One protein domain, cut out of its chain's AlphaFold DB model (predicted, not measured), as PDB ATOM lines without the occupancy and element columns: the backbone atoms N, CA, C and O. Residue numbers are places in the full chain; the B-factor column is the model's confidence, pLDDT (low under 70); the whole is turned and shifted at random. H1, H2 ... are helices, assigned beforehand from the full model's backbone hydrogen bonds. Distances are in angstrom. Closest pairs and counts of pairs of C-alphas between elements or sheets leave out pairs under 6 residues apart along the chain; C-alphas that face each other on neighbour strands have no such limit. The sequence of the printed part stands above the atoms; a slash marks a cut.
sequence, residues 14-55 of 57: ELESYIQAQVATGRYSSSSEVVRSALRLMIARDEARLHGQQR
ATOM      1  N   GLU A  14      22.605  52.033  45.503       98.44
ATOM      2  CA  GLU A  14      22.270  50.607  45.449       98.44
ATOM      3  C   GLU A  14      21.544  50.238  44.146       98.44
ATOM      4  O   GLU A  14      21.911  49.268  43.480       98.44
ATOM      5  N   LEU A  15      20.559  51.044  43.734       98.25
ATOM      6  CA  LEU A  15      19.808  50.817  42.497       98.25
ATOM      7  C   LEU A  15      20.682  51.010  41.255       98.25
ATOM      8  O   LEU A  15      20.583  50.227  40.310       98.25
ATOM      9  N   GLU A  16      21.555  52.017  41.259       98.06
ATOM     10  CA  GLU A  16      22.529  52.224  40.184       98.06
ATOM     11  C   GLU A  16      23.481  51.028  40.057       98.06
ATOM     12  O   GLU A  16      23.650  50.484  38.963       98.06
ATOM     13  N   SER A  17      24.030  50.555  41.181       98.38
ATOM     14  CA  SER A  17      24.937  49.399  41.213       98.38
ATOM     15  C   SER A  17      24.263  48.135  40.682       98.38
ATOM     16  O   SER A  17      24.848  47.400  39.884       98.38
ATOM     17  N   TYR A  18      23.005  47.902  41.069       98.25
ATOM     18  CA  TYR A  18      22.216  46.789  40.548       98.25
ATOM     19  C   TYR A  18      22.035  46.883  39.026       98.25
ATOM     20  O   TYR A  18      22.265  45.901  38.317       98.25
ATOM     21  N   ILE A  19      21.660  48.057  38.505       98.00
ATOM     22  CA  ILE A  19      21.483  48.266  37.061       98.00
ATOM     23  C   ILE A  19      22.795  48.024  36.314       98.00
ATOM     24  O   ILE A  19      22.799  47.302  35.314       98.00
ATOM     25  N   GLN A  20      23.904  48.573  36.813       98.19
ATOM     26  CA  GLN A  20      25.215  48.399  36.196       98.19
ATOM     27  C   GLN A  20      25.621  46.921  36.156       98.19
ATOM     28  O   GLN A  20      26.091  46.443  35.122       98.19
ATOM     29  N   ALA A  21      25.376  46.172  37.235       98.38
ATOM     30  CA  ALA A  21      25.626  44.735  37.277       98.38
ATOM     31  C   ALA A  21      24.767  43.967  36.256       98.38
ATOM     32  O   ALA A  21      25.274  43.077  35.575       98.38
ATOM     33  N   GLN A  22      23.488  44.332  36.092       98.38
ATOM     34  CA  GLN A  22      22.615  43.708  35.092       98.38
ATOM     35  C   GLN A  22      23.098  43.957  33.658       98.38
ATOM     36  O   GLN A  22      23.099  43.026  32.852       98.38
ATOM     37  N   VAL A  23      23.545  45.173  33.340       98.38
ATOM     38  CA  VAL A  23      24.119  45.487  32.020       98.38
ATOM     39  C   VAL A  23      25.442  44.746  31.810       98.38
ATOM     40  O   VAL A  23      25.643  44.155  30.752       98.38
ATOM     41  N   ALA A  24      26.306  44.690  32.827       98.19
ATOM     42  CA  ALA A  24      27.596  44.000  32.756       98.19
ATOM     43  C   ALA A  24      27.470  42.495  32.453       98.19
ATOM     44  O   ALA A  24      28.387  41.907  31.887       98.19
ATOM     45  N   THR A  25      26.327  41.873  32.768       97.69
ATOM     46  CA  THR A  25      26.059  40.473  32.386       97.69
ATOM     47  C   THR A  25      25.870  40.264  30.879       97.69
ATOM     48  O   THR A  25      25.850  39.124  30.421       97.69
ATOM     49  N   GLY A  26      25.659  41.337  30.110       96.88
ATOM     50  CA  GLY A  26      25.316  41.284  28.688       96.88
ATOM     51  C   GLY A  26      23.848  40.949  28.398       96.88
ATOM     52  O   GLY A  26      23.440  40.978  27.241       96.88
ATOM     53  N   ARG A  27      23.023  40.666  29.421       95.62
ATOM     54  CA  ARG A  27      21.583  40.386  29.253       95.62
ATOM     55  C   ARG A  27      20.795  41.592  28.740       95.62
ATOM     56  O   ARG A  27      19.783  41.411  28.070       95.62
ATOM     57  N   TYR A  28      21.230  42.798  29.089       98.19
ATOM     58  CA  TYR A  28      20.575  44.045  28.712       98.19
ATOM     59  C   TYR A  28      21.578  44.976  28.042       98.19
ATOM     60  O   TYR A  28      22.701  45.130  28.516       98.19
ATOM     61  N   SER A  29      21.145  45.640  26.973       96.88
ATOM     62  CA  SER A  29      21.966  46.570  26.189       96.88
ATOM     63  C   SER A  29      22.168  47.928  26.866       96.88
ATOM     64  O   SER A  29      23.071  48.676  26.501       96.88
ATOM     65  N   SER A  30      21.301  48.292  27.818       97.25
ATOM     66  CA  SER A  30      21.328  49.604  28.468       97.25
ATOM     67  C   SER A  30      20.579  49.624  29.796       97.25
ATOM     68  O   SER A  30      19.650  48.842  30.021       97.25
ATOM     69  N   SER A  31      20.895  50.614  30.632       96.94
ATOM     70  CA  SER A  31      20.156  50.923  31.861       96.94
ATOM     71  C   SER A  31      18.660  51.119  31.600       96.94
ATOM     72  O   SER A  31      17.817  50.577  32.311       96.94
ATOM     73  N   SER A  32      18.312  51.818  30.516       96.50
ATOM     74  CA  SER A  32      16.920  52.020  30.098       96.50
ATOM     75  C   SER A  32      16.205  50.710  29.762       96.50
ATOM     76  O   SER A  32      14.983  50.629  29.880       96.50
ATOM     77  N   GLU A  33      16.915  49.679  29.303       97.19
ATOM     78  CA  GLU A  33      16.332  48.358  29.060       97.19
ATOM     79  C   GLU A  33      16.105  47.569  30.352       97.19
ATOM     80  O   GLU A  33      15.043  46.958  30.504       97.19
ATOM     81  N   VAL A  34      17.035  47.660  31.308       98.06
ATOM     82  CA  VAL A  34      16.860  47.093  32.655       98.06
ATOM     83  C   VAL A  34      15.618  47.695  33.317       98.06
ATOM     84  O   VAL A  34      14.729  46.960  33.750       98.06
ATOM     85  N   VAL A  35      15.505  49.028  33.322       96.94
ATOM     86  CA  VAL A  35      14.376  49.743  33.940       96.94
ATOM     87  C   VAL A  35      13.053  49.394  33.257       96.94
ATOM     88  O   VAL A  35      12.080  49.076  33.937       96.94
ATOM     89  N   ARG A  36      12.999  49.371  31.916       96.31
ATOM     90  CA  ARG A  36      11.783  48.957  31.189       96.31
ATOM     91  C   ARG A  36      11.375  47.522  31.524       96.31
ATOM     92  O   ARG A  36      10.186  47.249  31.659       96.31
ATOM     93  N   SER A  37      12.337  46.615  31.659       97.81
ATOM     94  CA  SER A  37      12.063  45.217  32.011       97.81
ATOM     95  C   SER A  37      11.534  45.093  33.440       97.81
ATOM     96  O   SER A  37      10.540  44.405  33.658       97.81
ATOM     97  N   ALA A  38      12.113  45.831  34.391       96.88
ATOM     98  CA  ALA A  38      11.618  45.894  35.766       96.88
ATOM     99  C   ALA A  38      10.181  46.448  35.844       96.88
ATOM    100  O   ALA A  38       9.336  45.866  36.523       96.88
ATOM    101  N   LEU A  39       9.873  47.516  35.098       97.12
ATOM    102  CA  LEU A  39       8.523  48.088  35.045       97.12
ATOM    103  C   LEU A  39       7.496  47.105  34.469       97.12
ATOM    104  O   LEU A  39       6.396  46.995  34.999       97.12
ATOM    105  N   ARG A  40       7.854  46.340  33.428       96.81
ATOM    106  CA  ARG A  40       6.971  45.292  32.880       96.81
ATOM    107  C   ARG A  40       6.660  44.208  33.910       96.81
ATOM    108  O   ARG A  40       5.513  43.792  34.021       96.81
ATOM    109  N   LEU A  41       7.664  43.777  34.678       97.50
ATOM    110  CA  LEU A  41       7.469  42.804  35.758       97.50
ATOM    111  C   LEU A  41       6.576  43.364  36.875       97.50
ATOM    112  O   LEU A  41       5.742  42.634  37.409       97.50
ATOM    113  N   MET A  42       6.723  44.650  37.205       97.69
ATOM    114  CA  MET A  42       5.863  45.329  38.177       97.69
ATOM    115  C   MET A  42       4.402  45.356  37.709       97.69
ATOM    116  O   MET A  42       3.533  44.922  38.458       97.69
ATOM    117  N   ILE A  43       4.150  45.758  36.457       97.69
ATOM    118  CA  ILE A  43       2.803  45.778  35.862       97.69
ATOM    119  C   ILE A  43       2.162  44.387  35.920       97.69
ATOM    120  O   ILE A  43       1.064  44.247  36.446       97.69
ATOM    121  N   ALA A  44       2.871  43.345  35.472       96.75
ATOM    122  CA  ALA A  44       2.343  41.979  35.480       96.75
ATOM    123  C   ALA A  44       1.984  41.490  36.896       96.75
ATOM    124  O   ALA A  44       0.976  40.808  37.099       96.75
ATOM    125  N   ARG A  45       2.796  41.850  37.900       96.62
ATOM    126  CA  ARG A  45       2.523  41.529  39.307       96.62
ATOM    127  C   ARG A  45       1.279  42.252  39.822       96.62
ATOM    128  O   ARG A  45       0.510  41.662  40.581       96.62
ATOM    129  N   ASP A  46       1.102  43.513  39.449       96.12
ATOM    130  CA  ASP A  46      -0.036  44.321  39.880       96.12
ATOM    131  C   ASP A  46      -1.335  43.858  39.211       96.12
ATOM    132  O   ASP A  46      -2.335  43.659  39.902       96.12
ATOM    133  N   GLU A  47      -1.306  43.540  37.917       95.00
ATOM    134  CA  GLU A  47      -2.435  42.929  37.201       95.00
ATOM    135  C   GLU A  47      -2.858  41.592  37.825       95.00
ATOM    136  O   GLU A  47      -4.044  41.359  38.064       95.00
ATOM    137  N   ALA A  48      -1.895  40.728  38.167       93.25
ATOM    138  CA  ALA A  48      -2.184  39.447  38.813       93.25
ATOM    139  C   ALA A  48      -2.890  39.614  40.171       93.25
ATOM    140  O   ALA A  48      -3.775  38.825  40.511       93.25
ATOM    141  N   ARG A  49      -2.536  40.651  40.944       91.62
ATOM    142  CA  ARG A  49      -3.199  40.967  42.220       91.62
ATOM    143  C   ARG A  49      -4.621  41.469  42.013       91.62
ATOM    144  O   ARG A  49      -5.524  40.987  42.694       91.62
ATOM    145  N   LEU A  50      -4.812  42.387  41.068       88.06
ATOM    146  CA  LEU A  50      -6.125  42.950  40.750       88.06
ATOM    147  C   LEU A  50      -7.094  41.854  40.287       88.06
ATOM    148  O   LEU A  50      -8.189  41.715  40.834       88.06
ATOM    149  N   HIS A  51      -6.658  41.002  39.356       80.19
ATOM    150  CA  HIS A  51      -7.472  39.889  38.868       80.19
ATOM    151  C   HIS A  51      -7.717  38.819  39.938       80.19
ATOM    152  O   HIS A  51      -8.787  38.215  39.964       80.19
ATOM    153  N   GLY A  52      -6.762  38.588  40.844       76.50
ATOM    154  CA  GLY A  52      -6.953  37.699  41.992       76.50
ATOM    155  C   GLY A  52      -7.999  38.218  42.984       76.50
ATOM    156  O   GLY A  52      -8.788  37.431  43.501       76.50
ATOM    157  N   GLN A  53      -8.057  39.534  43.214       71.69
ATOM    158  CA  GLN A  53      -9.042  40.150  44.111       71.69
ATOM    159  C   GLN A  53     -10.469  40.130  43.546       71.69
ATOM    160  O   GLN A  53     -11.410  39.944  44.313       71.69
ATOM    161  N   GLN A  54     -10.650  40.248  42.227       61.66
ATOM    162  CA  GLN A  54     -11.984  40.209  41.601       61.66
ATOM    163  C   GLN A  54     -12.668  38.835  41.645       61.66
ATOM    164  O   GLN A  54     -13.872  38.761  41.432       61.66
ATOM    165  N   ARG A  55     -11.934  37.747  41.910       61.59
ATOM    166  CA  ARG A  55     -12.498  36.384  41.969       61.59
ATOM    167  C   ARG A  55     -12.974  35.971  43.366       61.59
ATOM    168  O   ARG A  55     -13.509  34.879  43.506       61.59
TER     169      ARG A  55
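AT A GLANCE: This is residues 14 to 55 of the 57 residues of a protein of Sphingomonas sp. PAMC26645 (UniProt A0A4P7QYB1). One long helix, H2, makes the length of the model, and a shorter helix, H1, meets its first turns steeply, so that the two form an L. Residues 38 to 55, of which 38 to 54 belong to H2, stick out free as a long arm. The printed part has 42 residues with two named helices, H1 then H2, no named strand, and is all helix. It is only just loose, close to extended, with a radius of gyration of the C-alphas of 13.7 A and spans of 42 by 19 by 14 A.

HOW THE PARTS SIT: H2, residues 31 to 54, touches H1, residues 14 to 24, with its residues 31 to 35 alone. The closest C-alphas are those of Ile 19 and Ser 31, 6.0 A apart. They run opposite ways at a steep tilt of 68 degrees, only just short of about perpendicular. In H1 and H2 every O i to N i+4 pair is within hydrogen-bond range.

IN THESE COORDINATES: H2 measures 35.3 A, from C-alpha 31 at (20.156, 50.923, 31.861) to C-alpha 54 at (-11.984, 40.209, 41.601). H1 measures 15.3 A and begins at C-alpha 14 (22.270, 50.607, 45.449).

THE WHOLE: The C-alphas farthest apart, of Ala 24 and Arg 55, are 41.8 A apart. The printed part has no cut, and the H1 to H2 link is short, with 6 residues. Residues 54 to 55 have pLDDT under 70.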